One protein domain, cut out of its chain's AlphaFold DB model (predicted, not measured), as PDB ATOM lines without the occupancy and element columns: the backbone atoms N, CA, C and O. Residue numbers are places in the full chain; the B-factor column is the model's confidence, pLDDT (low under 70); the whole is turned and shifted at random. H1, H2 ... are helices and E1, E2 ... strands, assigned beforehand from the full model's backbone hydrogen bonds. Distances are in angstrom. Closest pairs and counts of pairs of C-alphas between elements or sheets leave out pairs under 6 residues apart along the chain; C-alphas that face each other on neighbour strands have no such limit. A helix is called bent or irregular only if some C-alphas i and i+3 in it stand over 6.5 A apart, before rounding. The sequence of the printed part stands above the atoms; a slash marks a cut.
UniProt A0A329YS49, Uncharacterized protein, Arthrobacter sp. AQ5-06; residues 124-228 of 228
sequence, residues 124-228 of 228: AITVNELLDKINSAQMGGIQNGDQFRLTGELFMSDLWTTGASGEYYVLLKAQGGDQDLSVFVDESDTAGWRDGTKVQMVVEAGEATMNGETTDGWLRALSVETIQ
ATOM      1  N   ALA A 124      37.979 104.483  26.668       96.69
ATOM      2  CA  ALA A 124      37.069 103.348  26.837       96.69
ATOM      3  C   ALA A 124      36.104 103.590  28.012       96.69
ATOM      4  O   ALA A 124      36.547 103.951  29.102       96.69
ATOM      5  N   ILE A 125      34.804 103.381  27.797       96.56
ATOM      6  CA  ILE A 125      33.761 103.605  28.807       96.56
ATOM      7  C   ILE A 125      32.548 102.696  28.570       96.56
ATOM      8  O   ILE A 125      32.249 102.319  27.435       96.56
ATOM      9  N   THR A 126      31.830 102.330  29.630       96.75
ATOM     10  CA  THR A 126      30.553 101.613  29.491       96.75
ATOM     11  C   THR A 126      29.398 102.563  29.156       96.75
ATOM     12  O   THR A 126      29.452 103.756  29.445       96.75
ATOM     13  N   VAL A 127      28.305 102.031  28.590       96.12
ATOM     14  CA  VAL A 127      27.082 102.817  28.315       96.12
ATOM     15  C   VAL A 127      26.553 103.491  29.586       96.12
ATOM     16  O   VAL A 127      26.190 104.662  29.553       96.12
ATOM     17  N   ASN A 128      26.562 102.776  30.717       94.19
ATOM     18  CA  ASN A 128      26.075 103.294  31.998       94.19
ATOM     19  C   ASN A 128      26.947 104.435  32.517       94.19
ATOM     20  O   ASN A 128      26.429 105.491  32.852       94.19
ATOM     21  N   GLU A 129      28.266 104.248  32.540       95.06
ATOM     22  CA  GLU A 129      29.184 105.285  33.020       95.06
ATOM     23  C   GLU A 129      29.135 106.538  32.142       95.06
ATOM     24  O   GLU A 129      29.248 107.651  32.658       95.06
ATOM     25  N   LEU A 130      28.961 106.377  30.825       94.94
ATOM     26  CA  LEU A 130      28.818 107.510  29.916       94.94
ATOM     27  C   LEU A 130      27.502 108.255  30.161       94.94
ATOM     28  O   LEU A 130      27.519 109.479  30.294       94.94
ATOM     29  N   LEU A 131      26.388 107.528  30.290       92.94
ATOM     30  CA  LEU A 131      25.092 108.112  30.637       92.94
ATOM     31  C   LEU A 131      25.156 108.858  31.977       92.94
ATOM     32  O   LEU A 131      24.687 109.992  32.075       92.94
ATOM     33  N   ASP A 132      25.768 108.252  32.995       90.38
ATOM     34  CA  ASP A 132      25.913 108.842  34.326       90.38
ATOM     35  C   ASP A 132      26.765 110.117  34.278       90.38
ATOM     36  O   ASP A 132      26.407 111.127  34.888       90.38
ATOM     37  N   LYS A 133      27.871 110.114  33.519       91.56
ATOM     38  CA  LYS A 133      28.708 111.307  33.332       91.56
ATOM     39  C   LYS A 133      27.934 112.429  32.655       91.56
ATOM     40  O   LYS A 133      27.875 113.514  33.231       91.56
ATOM     41  N   ILE A 134      27.298 112.174  31.510       88.31
ATOM     42  CA  ILE A 134      26.523 113.184  30.766       88.31
ATOM     43  C   ILE A 134      25.423 113.791  31.648       88.31
ATOM     44  O   ILE A 134      25.196 115.003  31.627       88.31
ATOM     45  N   ASN A 135      24.787 112.969  32.483       85.69
ATOM     46  CA  ASN A 135      23.737 113.408  33.397       85.69
ATOM     47  C   ASN A 135      24.231 114.066  34.690       85.69
ATOM     48  O   ASN A 135      23.443 114.693  35.405       85.69
ATOM     49  N   SER A 136      25.517 113.949  35.005       85.62
ATOM     50  CA  SER A 136      26.097 114.560  36.195       85.62
ATOM     51  C   SER A 136      26.335 116.068  36.024       85.62
ATOM     52  O   SER A 136      26.230 116.648  34.938       85.62
ATOM     53  N   ALA A 137      26.648 116.746  37.132       79.38
ATOM     54  CA  ALA A 137      26.982 118.164  37.099       79.38
ATOM     55  C   ALA A 137      28.167 118.414  36.150       79.38
ATOM     56  O   ALA A 137      29.172 117.712  36.214       79.38
ATOM     57  N   GLN A 138      28.045 119.430  35.286       80.88
ATOM     58  CA  GLN A 138      29.063 119.764  34.276       80.88
ATOM     59  C   GLN A 138      29.438 118.568  33.373       80.88
ATOM     60  O   GLN A 138      30.599 118.421  33.002       80.88
ATOM     61  N   MET A 139      28.472 117.686  33.072       85.44
ATOM     62  CA  MET A 139      28.661 116.485  32.246       85.44
ATOM     63  C   MET A 139      29.803 115.574  32.728       85.44
ATOM     64  O   MET A 139      30.446 114.883  31.943       85.44
ATOM     65  N   GLY A 140      30.111 115.585  34.028       84.31
ATOM     66  CA  GLY A 140      31.159 114.734  34.594       84.31
ATOM     67  C   GLY A 140      32.558 115.087  34.090       84.31
ATOM     68  O   GLY A 140      33.443 114.227  34.110       84.31
ATOM     69  N   GLY A 141      32.733 116.329  33.625       87.19
ATOM     70  CA  GLY A 141      33.962 116.836  33.022       87.19
ATOM     71  C   GLY A 141      34.113 116.542  31.529       87.19
ATOM     72  O   GLY A 141      35.162 116.880  30.991       87.19
ATOM     73  N   ILE A 142      33.111 115.936  30.878       90.38
ATOM     74  CA  ILE A 142      33.116 115.715  29.426       90.38
ATOM     75  C   ILE A 142      33.088 117.065  28.704       90.38
ATOM     76  O   ILE A 142      32.299 117.949  29.050       90.38
ATOM     77  N   GLN A 143      33.945 117.210  27.700       90.44
ATOM     78  CA  GLN A 143      33.998 118.359  26.802       90.44
ATOM     79  C   GLN A 143      33.511 117.983  25.401       90.44
ATOM     80  O   GLN A 143      33.549 116.822  24.993       90.44
ATOM     81  N   ASN A 144      33.061 118.985  24.645       90.50
ATOM     82  CA  ASN A 144      32.756 118.798  23.229       90.50
ATOM     83  C   ASN A 144      34.031 118.373  22.484       90.50
ATOM     84  O   ASN A 144      35.083 118.991  22.656       90.50
ATOM     85  N   GLY A 145      33.926 117.341  21.650       90.69
ATOM     86  CA  GLY A 145      35.048 116.713  20.955       90.69
ATOM     87  C   GLY A 145      35.690 115.547  21.713       90.69
ATOM     88  O   GLY A 145      36.527 114.853  21.136       90.69
ATOM     89  N   ASP A 146      35.308 115.284  22.969       94.38
ATOM     90  CA  ASP A 146      35.784 114.093  23.673       94.38
ATOM     91  C   ASP A 146      35.248 112.830  22.993       94.38
ATOM     92  O   ASP A 146      34.047 112.700  22.738       94.38
ATOM     93  N   GLN A 147      36.145 111.877  22.729       96.69
ATOM     94  CA  GLN A 147      35.809 110.628  22.053       96.69
ATOM     95  C   GLN A 147      35.823 109.448  23.016       96.69
ATOM     96  O   GLN A 147      36.766 109.244  23.788       96.69
ATOM     97  N   PHE A 148      34.793 108.618  22.911       96.81
ATOM     98  CA  PHE A 148      34.568 107.479  23.780       96.81
ATOM     99  C   PHE A 148      34.363 106.208  22.973       96.81
ATOM    100  O   PHE A 148      33.579 106.185  22.031       96.81
ATOM    101  N   ARG A 149      35.030 105.124  23.367       97.50
ATOM    102  CA  ARG A 149      34.752 103.783  22.854       97.50
ATOM    103  C   ARG A 149      33.850 103.062  23.835       97.50
ATOM    104  O   ARG A 149      34.240 102.855  24.982       97.50
ATOM    105  N   LEU A 150      32.693 102.626  23.362       96.88
ATOM    106  CA  LEU A 150      31.718 101.895  24.158       96.88
ATOM    107  C   LEU A 150      31.216 100.665  23.415       96.88
ATOM    108  O   LEU A 150      31.312 100.561  22.195       96.88
ATOM    109  N   THR A 151      30.690  99.711  24.171       97.31
ATOM    110  CA  THR A 151      29.942  98.574  23.636       97.31
ATOM    111  C   THR A 151      28.560  98.590  24.261       97.31
ATOM    112  O   THR A 151      28.446  98.610  25.487       97.31
ATOM    113  N   GLY A 152      27.528  98.612  23.424       95.56
ATOM    114  CA  GLY A 152      26.138  98.719  23.845       95.56
ATOM    115  C   GLY A 152      25.243  97.696  23.157       95.56
ATOM    116  O   GLY A 152      25.585  97.138  22.118       95.56
ATOM    117  N   GLU A 153      24.096  97.443  23.773       97.31
ATOM    118  CA  GLU A 153      23.010  96.648  23.204       97.31
ATOM    119  C   GLU A 153      21.939  97.611  22.697       97.31
ATOM    120  O   GLU A 153      21.471  98.465  23.450       97.31
ATOM    121  N   LEU A 154      21.579  97.498  21.425       96.50
ATOM    122  CA  LEU A 154      20.524  98.280  20.797       96.50
ATOM    123  C   LEU A 154      19.152  97.813  21.288       96.50
ATOM    124  O   LEU A 154      18.923  96.613  21.458       96.50
ATOM    125  N   PHE A 155      18.228  98.744  21.504       94.38
ATOM    126  CA  PHE A 155      16.853  98.419  21.890       94.38
ATOM    127  C   PHE A 155      15.857  99.501  21.468       94.38
ATOM    128  O   PHE A 155      16.268 100.602  21.099       94.38
ATOM    129  N   MET A 156      14.560  99.189  21.551       90.25
ATOM    130  CA  MET A 156      13.468 100.093  21.171       90.25
ATOM    131  C   MET A 156      13.613 100.600  19.732       90.25
ATOM    132  O   MET A 156      13.572 101.803  19.468       90.25
ATOM    133  N   SER A 157      13.824  99.673  18.796       92.62
ATOM    134  CA  SER A 157      13.940  99.964  17.358       92.62
ATOM    135  C   SER A 157      12.710 100.629  16.749       92.62
ATOM    136  O   SER A 157      12.821 101.293  15.724       92.62
ATOM    137  N   ASP A 158      11.554 100.534  17.401       90.62
ATOM    138  CA  ASP A 158      10.344 101.281  17.060       90.62
ATOM    139  C   ASP A 158      10.470 102.796  17.301       90.62
ATOM    140  O   ASP A 158       9.695 103.572  16.739       90.62
ATOM    141  N   LEU A 159      11.439 103.226  18.116       87.19
ATOM    142  CA  LEU A 159      11.690 104.632  18.436       87.19
ATOM    143  C   LEU A 159      12.860 105.234  17.649       87.19
ATOM    144  O   LEU A 159      13.093 106.438  17.753       87.19
ATOM    145  N   TRP A 160      13.600 104.434  16.877       92.25
ATOM    146  CA  TRP A 160      14.713 104.938  16.073       92.25
ATOM    147  C   TRP A 160      14.173 105.718  14.882       92.25
ATOM    148  O   TRP A 160      13.334 105.238  14.119       92.25
ATOM    149  N   THR A 161      14.624 106.956  14.734       89.88
ATOM    150  CA  THR A 161      14.107 107.857  13.706       89.88
ATOM    151  C   THR A 161      15.056 109.024  13.495       89.88
ATOM    152  O   THR A 161      15.912 109.328  14.323       89.88
ATOM    153  N   THR A 162      14.842 109.742  12.403       88.81
ATOM    154  CA  THR A 162      15.442 111.050  12.176       88.81
ATOM    155  C   THR A 162      14.771 112.095  13.063       88.81
ATOM    156  O   THR A 162      13.550 112.277  13.021       88.81
ATOM    157  N   GLY A 163      15.562 112.761  13.902       76.00
ATOM    158  CA  GLY A 163      15.110 113.853  14.757       76.00
ATOM    159  C   GLY A 163      14.873 115.154  13.985       76.00
ATOM    160  O   GLY A 163      15.145 115.267  12.793       76.00
ATOM    161  N   ALA A 164      14.408 116.191  14.688       72.69
ATOM    162  CA  ALA A 164      14.165 117.511  14.094       72.69
ATOM    163  C   ALA A 164      15.439 118.198  13.554       72.69
ATOM    164  O   ALA A 164      15.334 119.113  12.741       72.69
ATOM    165  N   SER A 165      16.624 117.763  13.994       72.12
ATOM    166  CA  SER A 165      17.920 118.213  13.472       72.12
ATOM    167  C   SER A 165      18.314 117.547  12.148       72.12
ATOM    168  O   SER A 165      19.322 117.925  11.559       72.12
ATOM    169  N   GLY A 166      17.527 116.583  11.654       83.56
ATOM    170  CA  GLY A 166      17.845 115.813  10.450       83.56
ATOM    171  C   GLY A 166      18.772 114.623  10.705       83.56
ATOM    172  O   GLY A 166      19.182 113.964   9.757       83.56
ATOM    173  N   GLU A 167      19.086 114.330  11.965       88.31
ATOM    174  CA  GLU A 167      20.012 113.265  12.344       88.31
ATOM    175  C   GLU A 167      19.248 112.023  12.788       88.31
ATOM    176  O   GLU A 167      18.339 112.113  13.620       88.31
ATOM    177  N   TYR A 168      19.620 110.871  12.235       92.50
ATOM    178  CA  TYR A 168      19.090 109.586  12.666       92.50
ATOM    179  C   TYR A 168      19.717 109.202  14.003       92.50
ATOM    180  O   TYR A 168      20.930 109.323  14.186       92.50
ATOM    181  N   TYR A 169      18.901 108.766  14.956       92.06
ATOM    182  CA  TYR A 169      19.393 108.298  16.245       92.06
ATOM    183  C   TYR A 169      18.874 106.908  16.570       92.06
ATOM    184  O   TYR A 169      17.756 106.526  16.216       92.06
ATOM    185  N   VAL A 170      19.707 106.179  17.301       95.56
ATOM    186  CA  VAL A 170      19.387 104.878  17.883       95.56
ATOM    187  C   VAL A 170      19.517 104.951  19.398       95.56
ATOM    188  O   VAL A 170      20.143 105.865  19.945       95.56
ATOM    189  N   LEU A 171      18.924 103.975  20.078       94.06
ATOM    190  CA  LEU A 171      18.927 103.897  21.534       94.06
ATOM    191  C   LEU A 171      19.760 102.700  21.991       94.06
ATOM    192  O   LEU A 171      19.516 101.558  21.592       94.06
ATOM    193  N   LEU A 172      20.738 102.974  22.851       95.50
ATOM    194  CA  LEU A 172      21.509 101.957  23.552       95.50
ATOM    195  C   LEU A 172      20.915 101.727  24.935       95.50
ATOM    196  O   LEU A 172      20.617 102.668  25.675       95.50
ATOM    197  N   LYS A 173      20.788 100.459  25.299       94.56
ATOM    198  CA  LYS A 173      20.277 100.022  26.589       94.56
ATOM    199  C   LYS A 173      21.220 100.447  27.710       94.56
ATOM    200  O   LYS A 173      22.374 100.017  27.753       94.56
ATOM    201  N   ALA A 174      20.704 101.234  28.645       92.44
ATOM    202  CA  ALA A 174      21.405 101.651  29.851       92.44
ATOM    203  C   ALA A 174      20.634 101.197  31.097       92.44
ATOM    204  O   ALA A 174      19.424 100.983  31.066       92.44
ATOM    205  N   GLN A 175      21.344 100.996  32.203       89.12
ATOM    206  CA  GLN A 175      20.794 100.599  33.503       89.12
ATOM    207  C   GLN A 175      19.790  99.432  33.396       89.12
ATOM    208  O   GLN A 175      18.693  99.475  33.930       89.12
ATOM    209  N   GLY A 176      20.140  98.388  32.634       83.62
ATOM    210  CA  GLY A 176      19.282  97.208  32.455       83.62
ATOM    211  C   GLY A 176      18.078  97.397  31.520       83.62
ATOM    212  O   GLY A 176      17.355  96.430  31.289       83.62
ATOM    213  N   GLY A 177      17.913  98.576  30.916       82.00
ATOM    214  CA  GLY A 177      16.774  98.952  30.070       82.00
ATOM    215  C   GLY A 177      15.817  99.940  30.731       82.00
ATOM    216  O   GLY A 177      14.886 100.392  30.073       82.00
ATOM    217  N   ASP A 178      16.066 100.308  31.991       83.38
ATOM    218  CA  ASP A 178      15.305 101.352  32.683       83.38
ATOM    219  C   ASP A 178      15.652 102.752  32.163       83.38
ATOM    220  O   ASP A 178      14.877 103.691  32.341       83.38
ATOM    221  N   GLN A 179      16.819 102.898  31.532       84.62
ATOM    222  CA  GLN A 179      17.276 104.119  30.883       84.62
ATOM    223  C   GLN A 179      17.822 103.806  29.486       84.62
ATOM    224  O   GLN A 179      18.168 102.670  29.150       84.62
ATOM    225  N   ASP A 180      17.945 104.847  28.678       89.38
ATOM    226  CA  ASP A 180      18.500 104.782  27.336       89.38
ATOM    227  C   ASP A 180      19.565 105.852  27.144       89.38
ATOM    228  O   ASP A 180      19.481 106.954  27.685       89.38
ATOM    229  N   LEU A 181      20.565 105.504  26.342       92.38
ATOM    230  CA  LEU A 181      21.533 106.446  25.817       92.38
ATOM    231  C   LEU A 181      21.250 106.652  24.329       92.38
ATOM    232  O   LEU A 181      21.357 105.713  23.538       92.38
ATOM    233  N   SER A 182      20.891 107.881  23.963       92.12
ATOM    234  CA  SER A 182      20.666 108.271  22.570       92.12
ATOM    235  C   SER A 182      21.992 108.561  21.872       92.12
ATOM    236  O   SER A 182      22.822 109.303  22.403       92.12
ATOM    237  N   VAL A 183      22.185 108.001  20.678       95.12
ATOM    238  CA  VAL A 183      23.385 108.221  19.857       95.12
ATOM    239  C   VAL A 183      22.966 108.502  18.419       95.12
ATOM    240  O   VAL A 183      22.222 107.719  17.827       95.12
ATOM    241  N   PHE A 184      23.454 109.604  17.850       95.31
ATOM    242  CA  PHE A 184      23.317 109.888  16.426       95.31
ATOM    243  C   PHE A 184      24.216 108.964  15.618       95.31
ATOM    244  O   PHE A 184      25.406 108.837  15.913       95.31
ATOM    245  N   VAL A 185      23.655 108.347  14.589       95.88
ATOM    246  CA  VAL A 185      24.347 107.421  13.689       95.88
ATOM    247  C   VAL A 185      23.965 107.738  12.249       95.88
ATOM    248  O   VAL A 185      22.946 108.386  12.002       95.88
ATOM    249  N   ASP A 186      24.769 107.283  11.293       94.19
ATOM    250  CA  ASP A 186      24.325 107.268   9.905       94.19
ATOM    251  C   ASP A 186      23.248 106.186   9.738       94.19
ATOM    252  O   ASP A 186      23.396 105.065  10.226       94.19
ATOM    253  N   GLU A 187      22.142 106.512   9.069       92.75
ATOM    254  CA  GLU A 187      21.041 105.565   8.869       92.75
ATOM    255  C   GLU A 187      21.500 104.331   8.074       92.75
ATOM    256  O   GLU A 187      21.035 103.219   8.334       92.75
ATOM    257  N   SER A 188      22.461 104.488   7.157       92.50
ATOM    258  CA  SER A 188      22.987 103.379   6.355       92.50
ATOM    259  C   SER A 188      23.756 102.343   7.181       92.50
ATOM    260  O   SER A 188      23.708 101.153   6.856       92.50
ATOM    261  N   ASP A 189      24.372 102.757   8.289       92.88
ATOM    262  CA  ASP A 189      25.077 101.859   9.208       92.88
ATOM    263  C   ASP A 189      24.117 100.955   9.998       92.88
ATOM    264  O   ASP A 189      24.520  99.919  10.533       92.88
ATOM    265  N   THR A 190      22.832 101.316  10.055       92.75
ATOM    266  CA  THR A 190      21.814 100.578  10.814       92.75
ATOM    267  C   THR A 190      21.256  99.363  10.071       92.75
ATOM    268  O   THR A 190      20.381  98.650  10.574       92.75
ATOM    269  N   ALA A 191      21.764  99.083   8.868       91.62
ATOM    270  CA  ALA A 191      21.309  97.977   8.040       91.62
ATOM    271  C   ALA A 191      21.424  96.626   8.775       91.62
ATOM    272  O   ALA A 191      22.507  96.128   9.074       91.62
ATOM    273  N   GLY A 192      20.276  95.995   9.039       90.56
ATOM    274  CA  GLY A 192      20.202  94.700   9.724       90.56
ATOM    275  C   GLY A 192      20.262  94.776  11.253       90.56
ATOM    276  O   GLY A 192      20.253  93.729  11.910       90.56
ATOM    277  N   TRP A 193      20.291  95.977  11.834       96.50
ATOM    278  CA  TRP A 193      20.141  96.157  13.274       96.50
ATOM    279  C   TRP A 193      18.709  95.875  13.729       96.50
ATOM    280  O   TRP A 193      17.738  96.043  12.994       96.50
ATOM    281  N   ARG A 194      18.598  95.394  14.965       95.81
ATOM    282  CA  ARG A 194      17.347  95.077  15.653       95.81
ATOM    283  C   ARG A 194      17.582  95.140  17.154       95.81
ATOM    284  O   ARG A 194      18.726  95.202  17.608       95.81
ATOM    285  N   ASP A 195      16.507  95.061  17.919       95.94
ATOM    286  CA  ASP A 195      16.597  94.938  19.369       95.94
ATOM    287  C   ASP A 195      17.469  93.734  19.762       95.94
ATOM    288  O   ASP A 195      17.340  92.633  19.217       95.94
ATOM    289  N   GLY A 196      18.382  93.960  20.705       94.62
ATOM    290  CA  GLY A 196      19.373  92.987  21.157       94.62
ATOM    291  C   GLY A 196      20.651  92.933  20.314       94.62
ATOM    292  O   GLY A 196      21.596  92.252  20.718       94.62
ATOM    293  N   THR A 197      20.730  93.633  19.175       96.62
ATOM    294  CA  THR A 197      21.984  93.741  18.415       96.62
ATOM    295  C   THR A 197      23.032  94.449  19.265       96.62
ATOM    296  O   THR A 197      22.801  95.543  19.779       96.62
ATOM    297  N   LYS A 198      24.206  93.834  19.412       96.88
ATOM    298  CA  LYS A 198      25.327  94.433  20.130       96.88
ATOM    299  C   LYS A 198      26.226  95.175  19.155       96.88
ATOM    300  O   LYS A 198      26.574  94.654  18.097       96.88
ATOM    301  N   VAL A 199      26.613  96.384  19.528       97.12
ATOM    302  CA  VAL A 199      27.470  97.247  18.717       97.12
ATOM    303  C   VAL A 199      28.608  97.795  19.560       97.12
ATOM    304  O   VAL A 199      28.419  98.169  20.719       97.12
ATOM    305  N   GLN A 200      29.799  97.846  18.978       97.50
ATOM    306  CA  GLN A 200      30.882  98.687  19.455       97.50
ATOM    307  C   GLN A 200      30.831 100.008  18.691       97.50
ATOM    308  O   GLN A 200      30.690 100.015  17.473       97.50
ATOM    309  N   MET A 201      30.949 101.124  19.400       97.56
ATOM    310  CA  MET A 201      30.918 102.455  18.801       97.56
ATOM    311  C   MET A 201      32.076 103.290  19.330       97.56
ATOM    312  O   MET A 201      32.404 103.220  20.518       97.56
ATOM    313  N   VAL A 202      32.668 104.101  18.455       97.44
ATOM    314  CA  VAL A 202      33.402 105.297  18.879       97.44
ATOM    315  C   VAL A 202      32.454 106.468  18.714       97.44
ATOM    316  O   VAL A 202      32.016 106.739  17.600       97.44
ATOM    317  N   VAL A 203      32.122 107.132  19.814       97.06
ATOM    318  CA  VAL A 203      31.215 108.279  19.844       97.06
ATOM    319  C   VAL A 203      31.968 109.537  20.245       97.06
ATOM    320  O   VAL A 203      32.877 109.477  21.067       97.06
ATOM    321  N   GLU A 204      31.576 110.669  19.686       96.31
ATOM    322  CA  GLU A 204      32.065 111.992  20.046       96.31
ATOM    323  C   GLU A 204      30.977 112.754  20.801       96.31
ATOM    324  O   GLU A 204      29.821 112.788  20.366       96.31
ATOM    325  N   ALA A 205      31.347 113.346  21.934       93.81
ATOM    326  CA  ALA A 205      30.473 114.234  22.683       93.81
ATOM    327  C   ALA A 205      30.382 115.600  22.001       93.81
ATOM    328  O   ALA A 205      31.388 116.174  21.587       93.81
ATOM    329  N   GLY A 206      29.179 116.154  21.918       90.94
ATOM    330  CA  GLY A 206      28.977 117.451  21.299       90.94
ATOM    331  C   GLY A 206      27.628 118.072  21.607       90.94
ATOM    332  O   GLY A 206      26.922 117.706  22.552       90.94
ATOM    333  N   GLU A 207      27.286 119.037  20.766       89.25
ATOM    334  CA  GLU A 207      26.051 119.796  20.847       89.25
ATOM    335  C   GLU A 207      25.115 119.433  19.699       89.25
ATOM    336  O   GLU A 207      25.557 119.128  18.590       89.25
ATOM    337  N   ALA A 208      23.813 119.531  19.948       84.44
ATOM    338  CA  ALA A 208      22.806 119.465  18.902       84.44
ATOM    339  C   ALA A 208      21.816 120.612  19.054       84.44
ATOM    340  O   ALA A 208      21.445 121.014  20.162       84.44
ATOM    341  N   THR A 209      21.388 121.139  17.908       80.44
ATOM    342  CA  THR A 209      20.372 122.185  17.843       80.44
ATOM    343  C   THR A 209      19.033 121.564  17.495       80.44
ATOM    344  O   THR A 209      18.851 121.018  16.410       80.44
ATOM    345  N   MET A 210      18.072 121.685  18.405       71.06
ATOM    346  CA  MET A 210      16.708 121.214  18.205       71.06
ATOM    347  C   MET A 210      15.746 122.378  18.379       71.06
ATOM    348  O   MET A 210      15.714 123.018  19.424       71.06
ATOM    349  N   ASN A 211      14.944 122.663  17.352       73.00
ATOM    350  CA  ASN A 211      13.978 123.769  17.359       73.00
ATOM    351  C   ASN A 211      14.594 125.140  17.725       73.00
ATOM    352  O   ASN A 211      13.942 125.956  18.370       73.00
ATOM    353  N   GLY A 212      15.845 125.390  17.322       75.88
ATOM    354  CA  GLY A 212      16.565 126.637  17.616       75.88
ATOM    355  C   GLY A 212      17.223 126.699  18.999       75.88
ATOM    356  O   GLY A 212      17.838 127.712  19.316       75.88
ATOM    357  N   GLU A 213      17.131 125.637  19.804       73.19
ATOM    358  CA  GLU A 213      17.835 125.513  21.081       73.19
ATOM    359  C   GLU A 213      19.027 124.562  20.933       73.19
ATOM    360  O   GLU A 213      18.861 123.396  20.568       73.19
ATOM    361  N   THR A 214      20.231 125.068  21.201       80.69
ATOM    362  CA  THR A 214      21.465 124.274  21.225       80.69
ATOM    363  C   THR A 214      21.692 123.738  22.633       80.69
ATOM    364  O   THR A 214      21.715 124.500  23.600       80.69
ATOM    365  N   THR A 215      21.849 122.423  22.742       80.56
ATOM    366  CA  THR A 215      22.103 121.723  24.010       80.56
ATOM    367  C   THR A 215      23.340 120.846  23.876       80.56
ATOM    368  O   THR A 215      23.631 120.372  22.782       80.56
ATOM    369  N   ASP A 216      24.070 120.665  24.972       84.81
ATOM    370  CA  ASP A 216      25.264 119.827  25.101       84.81
ATOM    371  C   ASP A 216      24.907 118.400  25.563       84.81
ATOM    372  O   ASP A 216      23.784 118.129  25.999       84.81
ATOM    373  N   GLY A 217      25.874 117.484  25.489       83.81
ATOM    374  CA  GLY A 217      25.711 116.103  25.960       83.81
ATOM    375  C   GLY A 217      25.118 115.151  24.922       83.81
ATOM    376  O   GLY A 217      24.679 114.058  25.275       83.81
ATOM    377  N   TRP A 218      25.119 115.552  23.651       91.00
ATOM    378  CA  TRP A 218      24.773 114.671  22.543       91.00
ATOM    379  C   TRP A 218      25.961 113.814  22.146       91.00
ATOM    380  O   TRP A 218      27.111 114.226  22.282       91.00
ATOM    381  N   LEU A 219      25.669 112.628  21.623       94.62
ATOM    382  CA  LEU A 219      26.675 111.683  21.167       94.62
ATOM    383  C   LEU A 219      26.491 111.427  19.681       94.62
ATOM    384  O   LEU A 219      25.402 111.044  19.255       94.62
ATOM    385  N   ARG A 220      27.558 111.594  18.903       95.44
ATOM    386  CA  ARG A 220      27.594 111.226  17.485       95.44
ATOM    387  C   ARG A 220      28.555 110.070  17.282       95.44
ATOM    388  O   ARG A 220      29.715 110.163  17.667       95.44
ATOM    389  N   ALA A 221      28.097 108.991  16.666       96.44
ATOM    390  CA  ALA A 221      28.974 107.906  16.273       96.44
ATOM    391  C   ALA A 221      29.915 108.365  15.149       96.44
ATOM    392  O   ALA A 221      29.479 108.867  14.117       96.44
ATOM    393  N   LEU A 222      31.213 108.184  15.372       95.38
ATOM    394  CA  LEU A 222      32.267 108.355  14.373       95.38
ATOM    395  C   LEU A 222      32.583 107.039  13.658       95.38
ATOM    396  O   LEU A 222      33.035 107.034  12.518       95.38
ATOM    397  N   SER A 223      32.393 105.917  14.353       94.56
ATOM    398  CA  SER A 223      32.505 104.578  13.780       94.56
ATOM    399  C   SER A 223      31.637 103.609  14.564       94.56
ATOM    400  O   SER A 223      31.477 103.758  15.782       94.56
ATOM    401  N   VAL A 224      31.103 102.616  13.864       95.44
ATOM    402  CA  VAL A 224      30.268 101.571  14.444       95.44
ATOM    403  C   VAL A 224      30.682 100.210  13.899       95.44
ATOM    404  O   VAL A 224      31.028 100.064  12.731       95.44
ATOM    405  N   GLU A 225      30.656  99.204  14.761       95.50
ATOM    406  CA  GLU A 225      30.935  97.818  14.413       95.50
ATOM    407  C   GLU A 225      29.904  96.926  15.102       95.50
ATOM    408  O   GLU A 225      29.713  96.995  16.317       95.50
ATOM    409  N   THR A 226      29.222  96.081  14.332       95.44
ATOM    410  CA  THR A 226      28.290  95.100  14.901       95.44
ATOM    411  C   THR A 226      29.074  93.906  15.421       95.44
ATOM    412  O   THR A 226      29.840  93.301  14.675       95.44
ATOM    413  N   ILE A 227      28.855  93.539  16.681       93.06
ATOM    414  CA  ILE A 227      29.514  92.398  17.318       93.06
ATOM    415  C   ILE A 227      28.501  91.267  17.534       93.06
ATOM    416  O   ILE A 227      27.365  91.508  17.948       93.06
ATOM    417  N   GLN A 228      28.907  90.039  17.199       74.00
ATOM    418  CA  GLN A 228      28.079  88.831  17.316       74.00
ATOM    419  C   GLN A 228      28.195  88.173  18.691       74.00
ATOM    420  O   GLN A 228      29.309  88.177  19.262       74.00
TER     421      GLN A 228
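This is residues 124 to 228 of the 228 residues of an uncharacterized protein of Arthrobacter sp. AQ5-06 (UniProt A0A329YS49). Five strands form a small, loose barrel, only partly closed: the strongly twisted sheet E1 E4 E5 bends round so that E5 meets E3 of the hairpin E2 E3, and the last residue of E1 comes near E2. H1 covers one side of it, near both sheets, and the long hairpin E4 E5, bent along its length, makes the longest axis. The printed part has 105 residues, in the order H1 H2 E1 E2 E3 H3 E4 E5, of mixed class; both sheets are antiparallel. It is compact, with a radius of gyration of the C-alphas of 12.9 A and spans of 35 by 28 by 25 A.

H1 is residues 127 to 135, 12.2 A long, with C-alpha 127 at (27.082, 102.817, 28.315). H2 is residues 137 to 141. E1 is residues 147 to 153, E2 168 to 174 and E3 179 to 184. H3 is residues 187 to 190. E4, residues 198 to 210, is 28.2 A long and bends by 82 degrees at residue 206. E5, residues 213 to 227, is 35.3 A long, bends by 61 degrees at residue 216, and has C-alpha 227 at (29.514, 92.398, 17.318).

H1 is on the sheet E1 E4 E5, over E5, at a height of 8.1 A. H1 and H2 touch only at the corner, Lys 133 and Gly 140 having the closest C-alphas, 4.4 A. H2, only just on the sheet with 5 pairs of C-alphas within 10 A, and H3 only graze it. N 150 and O 201 of E1 and E4 are 2.9 A apart, N 172 and O 181 of hairpin E2 and E3 2.9 A, N 204 and O 220 of hairpin E4 and E5 2.8 A. The closest C-alphas of E3 and E5 are those of Phe 184 and Arg 220, 4.6 A. In H1 every O i to N i+4 pair is within hydrogen-bond range; H2 has 0 of 1, but 2 of 2 O i to N i+3 pairs, and H3 is too short.

The C-alphas of Gly 212 and Gln 228 are farthest apart, 39.5 A. The printed part has no cut. The link E1 to E2 is long. No printed residue is under 70 in pLDDT.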